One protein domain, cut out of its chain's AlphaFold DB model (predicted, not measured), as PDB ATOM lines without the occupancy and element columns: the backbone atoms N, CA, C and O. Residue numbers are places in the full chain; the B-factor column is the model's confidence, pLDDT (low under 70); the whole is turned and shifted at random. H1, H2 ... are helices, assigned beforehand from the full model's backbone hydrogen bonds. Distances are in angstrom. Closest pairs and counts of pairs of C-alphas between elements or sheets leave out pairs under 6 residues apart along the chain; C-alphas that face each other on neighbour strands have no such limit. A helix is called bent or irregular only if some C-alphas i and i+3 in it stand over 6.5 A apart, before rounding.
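Overview. This is residues 46 to 149 of the 251 residues of an uncharacterized protein of Rhodobacteraceae bacterium (UniProt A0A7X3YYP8). A small compact cluster of five helices, in which H2 runs through the middle, H1 and H4 lie side by side beyond it on one side, and H5 crosses it on the other side. H3 closes one end of this cluster, and the two long links loop round the opposite end at residues 60 to 67 and 117 to 128. The printed part has 104 residues with five named helices, H1 to H5 in order, and no named strand; its class is all helix. It is compact, with a radius of gyration of the C-alphas of 12.9 A, and its rounded outline spans 31 by 30 by 28 A.

Along the chain. H1, residues 46 to 55, begins at C-alpha 46 at (13.607, -42.257, -43.256) and is 14.4 A long. H2, residues 74 to 86, is 18.1 A from first to last C-alpha. H3, residues 92 to 100, measures 14.5 A and is neither bent nor irregular, but only just: C-alphas 92 and 95 are 6.0 A apart. H4, residues 102 to 116, begins at C-alpha 102 at (19.512, -41.684, -56.195) and is 20.9 A long; it is only just irregular, with C-alphas 110 and 113 6.9 A apart. H5, residues 138 to 146, measures 12.3 A and ends at C-alpha 146 at (14.296, -16.417, -43.448).

Arrangement. H3 is the hub, touching H2, H4 and H5. H3 and H5 touch at a steep tilt of 38 degrees, opposite ways, with the closest C-alphas, those of Ser 93 and Pro 138, 5.0 A apart. H2 touches H3 with residues 80 to 84 alone, about perpendicular at 88 degrees; the closest C-alphas are those of Leu 84 and Ile 95, at 6.8 A. H3 and H4 touch only at the corner, and only just, with 3 pairs of C-alphas within 8 A; the closest, those of Glu 99 and Cys 105, are 6.4 A apart. H2 and H5 only just touch, with 3 such pairs, about perpendicular at 74 degrees; the closest C-alphas, those of Met 77 and Ile 141, are 6.3 A apart. H4 touches H1 with residues 111 to 115 alone, at a shallow tilt of 17 degrees, the same way; the closest C-alphas are those of Ser 54 and Leu 115, at 4.7 A. H1 and H5 are apart. Each O i to N i+4 pair is within hydrogen-bond range in H1, H2 and H5, against 9 of 11 in H4 and 2 of 5 in H3, where 5 of 6 O i to N i+3 pairs are within range.

Size, cuts and confidence. The two C-alphas farthest apart, those of Val 103 and His 149, are 33.8 A from each other. The printed part has no cut. The links from H1 to H2, with 18 residues, and from H4 to H5, with 21, are long. The mean pLDDT of the printed part is 81.2, and residues 61 to 69 and 118 to 125 are under 70.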
ATOM      1  N   VAL A  46      14.637 -43.255 -42.910       87.50
ATOM      2  CA  VAL A  46      13.607 -42.257 -43.256       87.50
ATOM      3  C   VAL A  46      12.297 -42.886 -43.736       87.50
ATOM      4  O   VAL A  46      11.255 -42.229 -43.723       87.50
ATOM      5  N   LEU A  47      12.306 -44.152 -44.167       85.69
ATOM      6  CA  LEU A  47      11.143 -44.786 -44.797       85.69
ATOM      7  C   LEU A  47       9.939 -44.942 -43.855       85.69
ATOM      8  O   LEU A  47       8.832 -44.562 -44.259       85.69
ATOM      9  N   PRO A  48      10.100 -45.422 -42.603       82.62
ATOM     10  CA  PRO A  48       8.999 -45.456 -41.641       82.62
ATOM     11  C   PRO A  48       8.406 -44.063 -41.405       82.62
ATOM     12  O   PRO A  48       7.185 -43.907 -41.336       82.62
ATOM     13  N   PHE A  49       9.254 -43.033 -41.374       83.69
ATOM     14  CA  PHE A  49       8.827 -41.651 -41.178       83.69
ATOM     15  C   PHE A  49       7.993 -41.127 -42.356       83.69
ATOM     16  O   PHE A  49       6.891 -40.610 -42.155       83.69
ATOM     17  N   LEU A  50       8.448 -41.334 -43.597       85.38
ATOM     18  CA  LEU A  50       7.684 -40.979 -44.800       85.38
ATOM     19  C   LEU A  50       6.321 -41.684 -44.837       85.38
ATOM     20  O   LEU A  50       5.308 -41.073 -45.194       85.38
ATOM     21  N   LYS A  51       6.273 -42.952 -44.415       81.31
ATOM     22  CA  LYS A  51       5.027 -43.715 -44.312       81.31
ATOM     23  C   LYS A  51       4.071 -43.118 -43.278       81.31
ATOM     24  O   LYS A  51       2.904 -42.904 -43.603       81.31
ATOM     25  N   ILE A  52       4.553 -42.783 -42.078       79.44
ATOM     26  CA  ILE A  52       3.744 -42.115 -41.042       79.44
ATOM     27  C   ILE A  52       3.170 -40.795 -41.570       79.44
ATOM     28  O   ILE A  52       1.978 -40.526 -41.398       79.44
ATOM     29  N   LEU A  53       3.993 -39.976 -42.232       80.44
ATOM     30  CA  LEU A  53       3.555 -38.694 -42.789       80.44
ATOM     31  C   LEU A  53       2.463 -38.868 -43.854       80.44
ATOM     32  O   LEU A  53       1.472 -38.124 -43.846       80.44
ATOM     33  N   SER A  54       2.630 -39.858 -44.735       80.75
ATOM     34  CA  SER A  54       1.689 -40.203 -45.804       80.75
ATOM     35  C   SER A  54       0.358 -40.718 -45.248       80.75
ATOM     36  O   SER A  54      -0.694 -40.126 -45.505       80.75
ATOM     37  N   ASP A  55       0.387 -41.757 -44.410       77.25
ATOM     38  CA  ASP A  55      -0.813 -42.366 -43.814       77.25
ATOM     39  C   ASP A  55      -1.534 -41.374 -42.884       77.25
ATOM     40  O   ASP A  55      -2.767 -41.314 -42.793       77.25
ATOM     41  N   GLY A  56      -0.750 -40.523 -42.220       71.88
ATOM     42  CA  GLY A  56      -1.226 -39.430 -41.390       71.88
ATOM     43  C   GLY A  56      -1.911 -38.305 -42.166       71.88
ATOM     44  O   GLY A  56      -2.648 -37.517 -41.559       71.88
ATOM     45  N   LYS A  57      -1.686 -38.220 -43.487       75.88
ATOM     46  CA  LYS A  57      -2.039 -37.073 -44.341       75.88
ATOM     47  C   LYS A  57      -1.598 -35.747 -43.710       75.88
ATOM     48  O   LYS A  57      -2.304 -34.741 -43.806       75.88
ATOM     49  N   ILE A  58      -0.454 -35.767 -43.019       73.94
ATOM     50  CA  ILE A  58       0.032 -34.654 -42.197       73.94
ATOM     51  C   ILE A  58       0.376 -33.471 -43.102       73.94
ATOM     52  O   ILE A  58      -0.162 -32.378 -42.932       73.94
ATOM     53  N   LEU A  59       1.196 -33.722 -44.128       76.12
ATOM     54  CA  LEU A  59       1.625 -32.696 -45.080       76.12
ATOM     55  C   LEU A  59       0.537 -32.345 -46.118       76.12
ATOM     56  O   LEU A  59       0.529 -31.257 -46.689       76.12
ATOM     57  N   HIS A  60      -0.455 -33.220 -46.306       70.38
ATOM     58  CA  HIS A  60      -1.587 -32.982 -47.203       70.38
ATOM     59  C   HIS A  60      -2.530 -31.897 -46.657       70.38
ATOM     60  O   HIS A  60      -3.191 -31.183 -47.412       70.38
ATOM     61  N   ARG A  61      -2.644 -31.774 -45.333       61.91
ATOM     62  CA  ARG A  61      -3.608 -30.874 -44.672       61.91
ATOM     63  C   ARG A  61      -3.029 -29.511 -44.308       61.91
ATOM     64  O   ARG A  61      -3.726 -28.716 -43.683       61.91
ATOM     65  N   LEU A  62      -1.790 -29.233 -44.706       64.69
ATOM     66  CA  LEU A  62      -1.155 -27.944 -44.463       64.69
ATOM     67  C   LEU A  62      -1.981 -26.824 -45.119       64.69
ATOM     68  O   LEU A  62      -2.192 -26.862 -46.336       64.69
ATOM     69  N   PRO A  63      -2.505 -25.856 -44.342       47.34
ATOM     70  CA  PRO A  63      -3.287 -24.767 -44.900       47.34
ATOM     71  C   PRO A  63      -2.384 -23.786 -45.656       47.34
ATOM     72  O   PRO A  63      -1.373 -23.333 -45.124       47.34
ATOM     73  N   GLY A  64      -2.820 -23.384 -46.852       52.72
ATOM     74  CA  GLY A  64      -2.291 -22.214 -47.554       52.72
ATOM     75  C   GLY A  64      -1.073 -22.492 -48.424       52.72
ATOM     76  O   GLY A  64       0.010 -21.969 -48.170       52.72
ATOM     77  N   GLU A  65      -1.274 -23.253 -49.497       52.75
ATOM     78  CA  GLU A  65      -0.388 -23.175 -50.651       52.75
ATOM     79  C   GLU A  65      -0.386 -21.753 -51.218       52.75
ATOM     80  O   GLU A  65      -1.439 -21.135 -51.359       52.75
ATOM     81  N   ARG A  66       0.806 -21.321 -51.641       54.44
ATOM     82  CA  ARG A  66       1.130 -20.112 -52.417       54.44
ATOM     83  C   ARG A  66       1.557 -18.909 -51.579       54.44
ATOM     84  O   ARG A  66       0.887 -17.889 -51.515       54.44
ATOM     85  N   LEU A  67       2.781 -18.989 -51.060       47.66
ATOM     86  CA  LEU A  67       3.657 -17.810 -51.047       47.66
ATOM     87  C   LEU A  67       4.339 -17.590 -52.411       47.66
ATOM     88  O   LEU A  67       4.789 -16.483 -52.682       47.66
ATOM     89  N   ARG A  68       4.346 -18.599 -53.301       51.16
ATOM     90  CA  ARG A  68       4.637 -18.471 -54.741       51.16
ATOM     91  C   ARG A  68       3.817 -19.469 -55.568       51.16
ATOM     92  O   ARG A  68       3.595 -20.601 -55.135       51.16
ATOM     93  N   SER A  69       3.367 -19.052 -56.751       57.38
ATOM     94  CA  SER A  69       2.807 -19.934 -57.792       57.38
ATOM     95  C   SER A  69       3.885 -20.812 -58.445       57.38
ATOM     96  O   SER A  69       3.570 -21.888 -58.942       57.38
ATOM     97  N   GLN A  70       5.151 -20.381 -58.372       73.31
ATOM     98  CA  GLN A  70       6.329 -21.028 -58.954       73.31
ATOM     99  C   GLN A  70       7.270 -21.576 -57.865       73.31
ATOM    100  O   GLN A  70       7.448 -20.957 -56.814       73.31
ATOM    101  N   GLY A  71       7.923 -22.699 -58.149       81.19
ATOM    102  CA  GLY A  71       8.948 -23.346 -57.336       81.19
ATOM    103  C   GLY A  71       8.392 -24.328 -56.307       81.19
ATOM    104  O   GLY A  71       7.257 -24.807 -56.418       81.19
ATOM    105  N   TRP A  72       9.220 -24.592 -55.298       84.94
ATOM    106  CA  TRP A  72       8.980 -25.517 -54.193       84.94
ATOM    107  C   TRP A  72       7.738 -25.184 -53.362       84.94
ATOM    108  O   TRP A  72       7.428 -24.021 -53.090       84.94
ATOM    109  N   LEU A  73       7.048 -26.233 -52.921       81.38
ATOM    110  CA  LEU A  73       5.961 -26.155 -51.949       81.38
ATOM    111  C   LEU A  73       6.501 -25.961 -50.529       81.38
ATOM    112  O   LEU A  73       7.520 -26.544 -50.166       81.38
ATOM    113  N   ASP A  74       5.745 -25.263 -49.679       81.12
ATOM    114  CA  ASP A  74       6.061 -25.169 -48.246       81.12
ATOM    115  C   ASP A  74       6.116 -26.563 -47.596       81.12
ATOM    116  O   ASP A  74       6.989 -26.828 -46.780       81.12
ATOM    117  N   GLY A  75       5.249 -27.492 -48.015       82.50
ATOM    118  CA  GLY A  75       5.299 -28.882 -47.553       82.50
ATOM    119  C   GLY A  75       6.596 -29.608 -47.932       82.50
ATOM    120  O   GLY A  75       7.084 -30.413 -47.146       82.50
ATOM    121  N   GLN A  76       7.180 -29.302 -49.095       87.25
ATOM    122  CA  GLN A  76       8.467 -29.868 -49.518       87.25
ATOM    123  C   GLN A  76       9.630 -29.263 -48.729       87.25
ATOM    124  O   GLN A  76      10.550 -29.983 -48.359       87.25
ATOM    125  N   MET A  77       9.562 -27.964 -48.417       88.69
ATOM    126  CA  MET A  77      10.536 -27.314 -47.534       88.69
ATOM    127  C   MET A  77      10.489 -27.907 -46.124       88.69
ATOM    128  O   MET A  77      11.524 -28.262 -45.568       88.69
ATOM    129  N   VAL A  78       9.285 -28.086 -45.573       86.50
ATOM    130  CA  VAL A  78       9.080 -28.722 -44.264       86.50
ATOM    131  C   VAL A  78       9.596 -30.157 -44.268       86.50
ATOM    132  O   VAL A  78      10.295 -30.536 -43.335       86.50
ATOM    133  N   LEU A  79       9.301 -30.938 -45.313       89.50
ATOM    134  CA  LEU A  79       9.813 -32.302 -45.437       89.50
ATOM    135  C   LEU A  79      11.346 -32.324 -45.447       89.50
ATOM    136  O   LEU A  79      11.934 -33.100 -44.705       89.50
ATOM    137  N   ALA A  80      11.986 -31.458 -46.237       93.06
ATOM    138  CA  ALA A  80      13.443 -31.369 -46.303       93.06
ATOM    139  C   ALA A  80      14.058 -31.070 -44.927       93.06
ATOM    140  O   ALA A  80      14.943 -31.792 -44.481       93.06
ATOM    141  N   VAL A  81      13.536 -30.066 -44.214       91.75
ATOM    142  CA  VAL A  81      14.010 -29.715 -42.864       91.75
ATOM    143  C   VAL A  81      13.746 -30.842 -41.857       91.75
ATOM    144  O   VAL A  81      14.601 -31.133 -41.028       91.75
ATOM    145  N   MET A  82      12.594 -31.520 -41.936       88.75
ATOM    146  CA  MET A  82      12.297 -32.677 -41.081       88.75
ATOM    147  C   MET A  82      13.280 -33.826 -41.307       88.75
ATOM    148  O   MET A  82      13.721 -34.427 -40.335       88.75
ATOM    149  N   LEU A  83      13.621 -34.132 -42.560       92.38
ATOM    150  CA  LEU A  83      14.564 -35.204 -42.882       92.38
ATOM    151  C   LEU A  83      15.985 -34.868 -42.429       92.38
ATOM    152  O   LEU A  83      16.653 -35.748 -41.895       92.38
ATOM    153  N   LEU A  84      16.418 -33.610 -42.572       93.12
ATOM    154  CA  LEU A  84      17.701 -33.156 -42.029       93.12
ATOM    155  C   LEU A  84      17.773 -33.376 -40.515       93.12
ATOM    156  O   LEU A  84      18.700 -34.021 -40.034       93.12
ATOM    157  N   ASN A  85      16.744 -32.933 -39.787       89.06
ATOM    158  CA  ASN A  85      16.671 -33.115 -38.337       89.06
ATOM    159  C   ASN A  85      16.610 -34.597 -37.935       89.06
ATOM    160  O   ASN A  85      17.265 -35.002 -36.983       89.06
ATOM    161  N   LEU A  86      15.830 -35.414 -38.652       88.62
ATOM    162  CA  LEU A  86      15.674 -36.841 -38.356       88.62
ATOM    163  C   LEU A  86      16.987 -37.613 -38.528       88.62
ATOM    164  O   LEU A  86      17.245 -38.559 -37.791       88.62
ATOM    165  N   LEU A  87      17.792 -37.222 -39.513       89.25
ATOM    166  CA  LEU A  87      19.070 -37.855 -39.825       89.25
ATOM    167  C   LEU A  87      20.239 -37.276 -39.015       89.25
ATOM    168  O   LEU A  87      21.370 -37.710 -39.208       89.25
ATOM    169  N   GLY A  88      19.970 -36.324 -38.114       86.25
ATOM    170  CA  GLY A  88      20.992 -35.701 -37.277       86.25
ATOM    171  C   GLY A  88      21.965 -34.822 -38.063       86.25
ATOM    172  O   GLY A  88      23.129 -34.728 -37.690       86.25
ATOM    173  N   PHE A  89      21.522 -34.218 -39.169       90.75
ATOM    174  CA  PHE A  89      22.339 -33.253 -39.898       90.75
ATOM    175  C   PHE A  89      22.289 -31.877 -39.235       90.75
ATOM    176  O   PHE A  89      21.212 -31.343 -38.970       90.75
ATOM    177  N   ASP A  90      23.462 -31.274 -39.061       84.38
ATOM    178  CA  ASP A  90      23.612 -29.985 -38.382       84.38
ATOM    179  C   ASP A  90      23.544 -28.787 -39.338       84.38
ATOM    180  O   ASP A  90      23.374 -27.644 -38.902       84.38
ATOM    181  N   HIS A  91      23.678 -29.009 -40.653       89.06
ATOM    182  CA  HIS A  91      23.753 -27.925 -41.623       89.06
ATOM    183  C   HIS A  91      22.742 -28.060 -42.768       89.06
ATOM    184  O   HIS A  91      22.538 -29.118 -43.353       89.06
ATOM    185  N   VAL A  92      22.152 -26.932 -43.184       93.00
ATOM    186  CA  VAL A  92      21.182 -26.891 -44.300       93.00
ATOM    187  C   VAL A  92      21.792 -27.380 -45.619       93.00
ATOM    188  O   VAL A  92      21.075 -27.900 -46.469       93.00
ATOM    189  N   SER A  93      23.107 -27.219 -45.810       94.94
ATOM    190  CA  SER A  93      23.794 -27.743 -47.001       94.94
ATOM    191  C   SER A  93      23.906 -29.266 -47.028       94.94
ATOM    192  O   SER A  93      24.097 -29.813 -48.106       94.94
ATOM    193  N   ASP A  94      23.715 -29.966 -45.906       96.06
ATOM    194  CA  ASP A  94      23.699 -31.433 -45.911       96.06
ATOM    195  C   ASP A  94      22.499 -32.002 -46.685       96.06
ATOM    196  O   ASP A  94      22.469 -33.191 -46.992       96.06
ATOM    197  N   ILE A  95      21.550 -31.154 -47.102       96.88
ATOM    198  CA  ILE A  95      20.497 -31.546 -48.045       96.88
ATOM    199  C   ILE A  95      21.069 -32.071 -49.364       96.88
ATOM    200  O   ILE A  95      20.439 -32.903 -50.011       96.88
ATOM    201  N   ASP A  96      22.262 -31.618 -49.752       96.50
ATOM    202  CA  ASP A  96      22.920 -32.088 -50.967       96.50
ATOM    203  C   ASP A  96      23.312 -33.569 -50.832       96.50
ATOM    204  O   ASP A  96      23.167 -34.316 -51.791       96.50
ATOM    205  N   ARG A  97      23.612 -34.054 -49.616       95.25
ATOM    206  CA  ARG A  97      23.837 -35.489 -49.359       95.25
ATOM    207  C   ARG A  97      22.579 -36.333 -49.587       95.25
ATOM    208  O   ARG A  97      22.687 -37.483 -49.995       95.25
ATOM    209  N   LEU A  98      21.391 -35.777 -49.316       94.94
ATOM    210  CA  LEU A  98      20.123 -36.453 -49.622       94.94
ATOM    211  C   LEU A  98      19.826 -36.440 -51.122       94.94
ATOM    212  O   LEU A  98      19.270 -37.403 -51.643       94.94
ATOM    213  N   GLU A  99      20.178 -35.347 -51.802       96.12
ATOM    214  CA  GLU A  99      20.024 -35.215 -53.252       96.12
ATOM    215  C   GLU A  99      20.948 -36.167 -54.024       96.12
ATOM    216  O   GLU A  99      20.536 -36.724 -55.041       96.12
ATOM    217  N   ASP A 100      22.168 -36.383 -53.533       95.06
ATOM    218  CA  ASP A 100      23.148 -37.268 -54.170       95.06
ATOM    219  C   ASP A 100      22.742 -38.753 -54.089       95.06
ATOM    220  O   ASP A 100      23.161 -39.573 -54.915       95.06
ATOM    221  N   ASP A 101      21.865 -39.113 -53.146       93.44
ATOM    222  CA  ASP A 101      21.307 -40.457 -53.031       93.44
ATOM    223  C   ASP A 101      20.150 -40.674 -54.021       93.44
ATOM    224  O   ASP A 101      18.990 -40.295 -53.808       93.44
ATOM    225  N   ARG A 102      20.465 -41.365 -55.122       91.00
ATOM    226  CA  ARG A 102      19.512 -41.684 -56.195       91.00
ATOM    227  C   ARG A 102      18.343 -42.553 -55.729       91.00
ATOM    228  O   ARG A 102      17.238 -42.412 -56.262       91.00
ATOM    229  N   VAL A 103      18.565 -43.462 -54.779       89.56
ATOM    230  CA  VAL A 103      17.531 -44.379 -54.277       89.56
ATOM    231  C   VAL A 103      16.541 -43.612 -53.424       89.56
ATOM    232  O   VAL A 103      15.335 -43.690 -53.665       89.56
ATOM    233  N   LEU A 104      17.044 -42.818 -52.483       89.31
ATOM    234  CA  LEU A 104      16.238 -41.939 -51.656       89.31
ATOM    235  C   LEU A 104      15.437 -40.969 -52.526       89.31
ATOM    236  O   LEU A 104      14.222 -40.864 -52.354       89.31
ATOM    237  N   CYS A 105      16.079 -40.328 -53.507       91.44
ATOM    238  CA  CYS A 105      15.410 -39.431 -54.444       91.44
ATOM    239  C   CYS A 105      14.254 -40.121 -55.185       91.44
ATOM    240  O   CYS A 105      13.135 -39.602 -55.249       91.44
ATOM    241  N   ARG A 106      14.486 -41.340 -55.689       87.62
ATOM    242  CA  ARG A 106      13.461 -42.155 -56.359       87.62
ATOM    243  C   ARG A 106      12.299 -42.489 -55.421       87.62
ATOM    244  O   ARG A 106      11.141 -42.433 -55.837       87.62
ATOM    245  N   ILE A 107      12.588 -42.842 -54.168       87.81
ATOM    246  CA  ILE A 107      11.565 -43.171 -53.169       87.81
ATOM    247  C   ILE A 107      10.741 -41.936 -52.812       87.81
ATOM    248  O   ILE A 107       9.511 -41.993 -52.867       87.81
ATOM    249  N   VAL A 108      11.391 -40.813 -52.497       87.94
ATOM    250  CA  VAL A 108      10.702 -39.559 -52.175       87.94
ATOM    251  C   VAL A 108       9.817 -39.145 -53.343       87.94
ATOM    252  O   VAL A 108       8.625 -38.944 -53.129       87.94
ATOM    253  N   GLY A 109      10.327 -39.149 -54.579       84.69
ATOM    254  CA  GLY A 109       9.533 -38.830 -55.770       84.69
ATOM    255  C   GLY A 109       8.267 -39.689 -55.924       84.69
ATOM    256  O   GLY A 109       7.211 -39.169 -56.286       84.69
ATOM    257  N   LYS A 110       8.322 -40.986 -55.580       83.56
ATOM    258  CA  LYS A 110       7.141 -41.875 -55.586       83.56
ATOM    259  C   LYS A 110       6.148 -41.570 -54.460       83.56
ATOM    260  O   LYS A 110       4.945 -41.744 -54.646       83.56
ATOM    261  N   VAL A 111       6.630 -41.138 -53.297       84.62
ATOM    262  CA  VAL A 111       5.808 -40.913 -52.097       84.62
ATOM    263  C   VAL A 111       5.226 -39.491 -52.048       84.62
ATOM    264  O   VAL A 111       4.151 -39.286 -51.483       84.62
ATOM    265  N   GLU A 112       5.852 -38.506 -52.695       84.31
ATOM    266  CA  GLU A 112       5.401 -37.105 -52.720       84.31
ATOM    267  C   GLU A 112       3.916 -36.904 -53.089       84.31
ATOM    268  O   GLU A 112       3.238 -36.153 -52.378       84.31
ATOM    269  N   PRO A 113       3.343 -37.572 -54.115       79.69
ATOM    270  CA  PRO A 113       1.918 -37.444 -54.433       79.69
ATOM    271  C   PRO A 113       0.987 -37.865 -53.294       79.69
ATOM    272  O   PRO A 113      -0.139 -37.367 -53.200       79.69
ATOM    273  N   HIS A 114       1.446 -38.768 -52.427       81.31
ATOM    274  CA  HIS A 114       0.714 -39.228 -51.252       81.31
ATOM    275  C   HIS A 114       0.904 -38.286 -50.056       81.31
ATOM    276  O   HIS A 114      -0.042 -38.061 -49.300       81.31
ATOM    277  N   LEU A 115       2.084 -37.671 -49.929       80.50
ATOM    278  CA  LEU A 115       2.372 -36.674 -48.894       80.50
ATOM    279  C   LEU A 115       1.607 -35.371 -49.119       80.50
ATOM    280  O   LEU A 115       1.054 -34.818 -48.170       80.50
ATOM    281  N   PHE A 116       1.568 -34.884 -50.360       78.25
ATOM    282  CA  PHE A 116       1.070 -33.544 -50.675       78.25
ATOM    283  C   PHE A 116      -0.274 -33.544 -51.407       78.25
ATOM    284  O   PHE A 116      -0.992 -32.554 -51.327       78.25
ATOM    285  N   GLY A 117      -0.660 -34.652 -52.046       73.12
ATOM    286  CA  GLY A 117      -1.898 -34.794 -52.817       73.12
ATOM    287  C   GLY A 117      -1.705 -34.536 -54.316       73.12
ATOM    288  O   GLY A 117      -1.163 -33.513 -54.722       73.12
ATOM    289  N   ARG A 118      -2.226 -35.436 -55.165       61.16
ATOM    290  CA  ARG A 118      -1.996 -35.453 -56.630       61.16
ATOM    291  C   ARG A 118      -2.244 -34.121 -57.355       61.16
ATOM    292  O   ARG A 118      -1.478 -33.776 -58.243       61.16
ATOM    293  N   ARG A 119      -3.270 -33.347 -56.967       55.53
ATOM    294  CA  ARG A 119      -3.591 -32.046 -57.603       55.53
ATOM    295  C   ARG A 119      -2.570 -30.942 -57.305       55.53
ATOM    296  O   ARG A 119      -2.528 -29.946 -58.015       55.53
ATOM    297  N   ARG A 120      -1.766 -31.112 -56.254       54.91
ATOM    298  CA  ARG A 120      -0.708 -30.182 -55.834       54.91
ATOM    299  C   ARG A 120       0.654 -30.542 -56.430       54.91
ATOM    300  O   ARG A 120       1.579 -29.735 -56.390       54.91
ATOM    301  N   CYS A 121       0.752 -31.737 -57.016       52.41
ATOM    302  CA  CYS A 121       1.972 -32.362 -57.514       52.41
ATOM    303  C   CYS A 121       2.137 -32.273 -59.038       52.41
ATOM    304  O   CYS A 121       2.720 -33.173 -59.636       52.41
ATOM    305  N   THR A 122       1.711 -31.189 -59.692       55.19
ATOM    306  CA  THR A 122       2.272 -30.845 -61.014       55.19
ATOM    307  C   THR A 122       3.640 -30.190 -60.811       55.19
ATOM    308  O   THR A 122       3.840 -28.991 -60.998       55.19
ATOM    309  N   LEU A 123       4.582 -31.004 -60.329       56.06
ATOM    310  CA  LEU A 123       5.928 -30.614 -59.903       56.06
ATOM    311  C   LEU A 123       6.727 -29.956 -61.033       56.06
ATOM    312  O   LEU A 123       7.477 -29.013 -60.777       56.06
ATOM    313  N   ASP A 124       6.506 -30.399 -62.271       58.16
ATOM    314  CA  ASP A 124       7.208 -29.879 -63.444       58.16
ATOM    315  C   ASP A 124       6.678 -28.523 -63.897       58.16
ATOM    316  O   ASP A 124       7.468 -27.632 -64.190       58.16
ATOM    317  N   GLY A 125       5.361 -28.297 -63.848       67.50
ATOM    318  CA  GLY A 125       4.767 -27.009 -64.231       67.50
ATOM    319  C   GLY A 125       5.156 -25.857 -63.297       67.50
ATOM    320  O   GLY A 125       5.113 -24.690 -63.682       67.50
ATOM    321  N   ARG A 126       5.573 -26.173 -62.064       76.19
ATOM    322  CA  ARG A 126       6.023 -25.185 -61.072       76.19
ATOM    323  C   ARG A 126       7.492 -24.822 -61.208       76.19
ATOM    324  O   ARG A 126       7.904 -23.827 -60.620       76.19
ATOM    325  N   HIS A 127       8.300 -25.559 -61.956       77.50
ATOM    326  CA  HIS A 127       9.708 -25.232 -62.166       77.50
ATOM    327  C   HIS A 127       9.901 -24.786 -63.613       77.50
ATOM    328  O   HIS A 127       9.456 -25.451 -64.543       77.50
ATOM    329  N   ARG A 128      10.533 -23.626 -63.823       77.62
ATOM    330  CA  ARG A 128      10.841 -23.181 -65.186       77.62
ATOM    331  C   ARG A 128      11.809 -24.195 -65.796       77.62
ATOM    332  O   ARG A 128      12.906 -24.358 -65.270       77.62
ATOM    333  N   GLY A 129      11.388 -24.872 -66.863       78.81
ATOM    334  CA  GLY A 129      12.175 -25.932 -67.498       78.81
ATOM    335  C   GLY A 129      12.143 -27.285 -66.775       78.81
ATOM    336  O   GLY A 129      13.060 -28.077 -66.964       78.81
ATOM    337  N   GLY A 130      11.117 -27.547 -65.956       81.38
ATOM    338  CA  GLY A 130      10.953 -28.819 -65.248       81.38
ATOM    339  C   GLY A 130      11.778 -28.922 -63.964       81.38
ATOM    340  O   GLY A 130      12.654 -28.098 -63.674       81.38
ATOM    341  N   ARG A 131      11.459 -29.918 -63.132       84.38
ATOM    342  CA  ARG A 131      12.137 -30.121 -61.849       84.38
ATOM    343  C   ARG A 131      13.409 -30.947 -62.044       84.38
ATOM    344  O   ARG A 131      13.345 -32.111 -62.408       84.38
ATOM    345  N   LYS A 132      14.568 -30.352 -61.739       87.81
ATOM    346  CA  LYS A 132      15.878 -31.027 -61.829       87.81
ATOM    347  C   LYS A 132      16.347 -31.697 -60.538       87.81
ATOM    348  O   LYS A 132      17.272 -32.491 -60.597       87.81
ATOM    349  N   ARG A 133      15.764 -31.332 -59.390       91.38
ATOM    350  CA  ARG A 133      16.186 -31.817 -58.068       91.38
ATOM    351  C   ARG A 133      15.040 -32.443 -57.304       91.38
ATOM    352  O   ARG A 133      13.916 -31.947 -57.412       91.38
ATOM    353  N   THR A 134      15.314 -33.443 -56.477       91.69
ATOM    354  CA  THR A 134      14.307 -34.019 -55.574       91.69
ATOM    355  C   THR A 134      14.158 -33.201 -54.295       91.69
ATOM    356  O   THR A 134      13.051 -33.047 -53.791       91.69
ATOM    357  N   PHE A 135      15.206 -32.557 -53.813       93.44
ATOM    358  CA  PHE A 135      15.153 -31.692 -52.642       93.44
ATOM    359  C   PHE A 135      15.408 -30.223 -53.010       93.44
ATOM    360  O   PHE A 135      16.091 -29.922 -54.001       93.44
ATOM    361  N   PRO A 136      14.865 -29.263 -52.236       92.81
ATOM    362  CA  PRO A 136      15.192 -27.856 -52.409       92.81
ATOM    363  C   PRO A 136      16.688 -27.600 -52.227       92.81
ATOM    364  O   PRO A 136      17.361 -28.282 -51.458       92.81
ATOM    365  N   SER A 137      17.225 -26.610 -52.944       94.50
ATOM    366  CA  SER A 137      18.632 -26.232 -52.768       94.50
ATOM    367  C   SER A 137      18.872 -25.648 -51.378       94.50
ATOM    368  O   SER A 137      17.946 -25.042 -50.825       94.50
ATOM    369  N   PRO A 138      20.104 -25.723 -50.839       96.06
ATOM    370  CA  PRO A 138      20.422 -25.126 -49.543       96.06
ATOM    371  C   PRO A 138      19.996 -23.654 -49.467       96.06
ATOM    372  O   PRO A 138      19.426 -23.198 -48.479       96.06
ATOM    373  N   ARG A 139      20.193 -22.915 -50.567       94.06
ATOM    374  CA  ARG A 139      19.718 -21.536 -50.716       94.06
ATOM    375  C   ARG A 139      18.195 -21.432 -50.639       94.06
ATOM    376  O   ARG A 139      17.696 -20.589 -49.910       94.06
ATOM    377  N   SER A 140      17.462 -22.292 -51.347       91.38
ATOM    378  CA  SER A 140      15.993 -22.281 -51.322       91.38
ATOM    379  C   SER A 140      15.443 -22.532 -49.917       91.38
ATOM    380  O   SER A 140      14.467 -21.892 -49.527       91.38
ATOM    381  N   ILE A 141      16.074 -23.436 -49.160       92.19
ATOM    382  CA  ILE A 141      15.716 -23.716 -47.766       92.19
ATOM    383  C   ILE A 141      16.009 -22.495 -46.893       92.19
ATOM    384  O   ILE A 141      15.126 -22.072 -46.152       92.19
ATOM    385  N   ARG A 142      17.192 -21.876 -47.010       91.56
ATOM    386  CA  ARG A 142      17.532 -20.653 -46.262       91.56
ATOM    387  C   ARG A 142      16.574 -19.501 -46.562       91.56
ATOM    388  O   ARG A 142      16.001 -18.947 -45.634       91.56
ATOM    389  N   ASP A 143      16.310 -19.214 -47.835       89.19
ATOM    390  CA  ASP A 143      15.355 -18.178 -48.257       89.19
ATOM    391  C   ASP A 143      13.929 -18.481 -47.748       89.19
ATOM    392  O   ASP A 143      13.104 -17.590 -47.527       89.19
ATOM    393  N   TRP A 144      13.588 -19.761 -47.579       87.50
ATOM    394  CA  TRP A 144      12.335 -20.176 -46.960       87.50
ATOM    395  C   TRP A 144      12.318 -19.990 -45.440       87.50
ATOM    396  O   TRP A 144      11.347 -19.432 -44.928       87.50
ATOM    397  N   LEU A 145      13.382 -20.375 -44.738       86.69
ATOM    398  CA  LEU A 145      13.524 -20.185 -43.294       86.69
ATOM    399  C   LEU A 145      13.554 -18.703 -42.910       86.69
ATOM    400  O   LEU A 145      12.908 -18.321 -41.938       86.69
ATOM    401  N   GLU A 146      14.206 -17.857 -43.707       86.44
ATOM    402  CA  GLU A 146      14.296 -16.417 -43.448       86.44
ATOM    403  C   GLU A 146      12.913 -15.753 -43.429       86.44
ATOM    404  O   GLU A 146      12.652 -14.864 -42.631       86.44
ATOM    405  N   ARG A 147      11.953 -16.258 -44.216       83.06
ATOM    406  CA  ARG A 147      10.557 -15.777 -44.180       83.06
ATOM    407  C   ARG A 147       9.842 -16.077 -42.864       83.06
ATOM    408  O   ARG A 147       8.806 -15.476 -42.582       83.06
ATOM    409  N   CYS A 148      10.347 -17.035 -42.090       78.94
ATOM    410  CA  CYS A 148       9.839 -17.327 -40.755       78.94
ATOM    411  C   CYS A 148      10.405 -16.363 -39.704       78.94
ATOM    412  O   CYS A 148       9.802 -16.241 -38.635       78.94
ATOM    413  N   HIS A 149      11.490 -15.654 -40.018       80.69
ATOM    414  CA  HIS A 149      12.151 -14.690 -39.154       80.69
ATOM    415  C   HIS A 149      11.674 -13.255 -39.439       80.69
ATOM    416  O   HIS A 149      11.419 -12.876 -40.577       80.69
TER     417      HIS A 149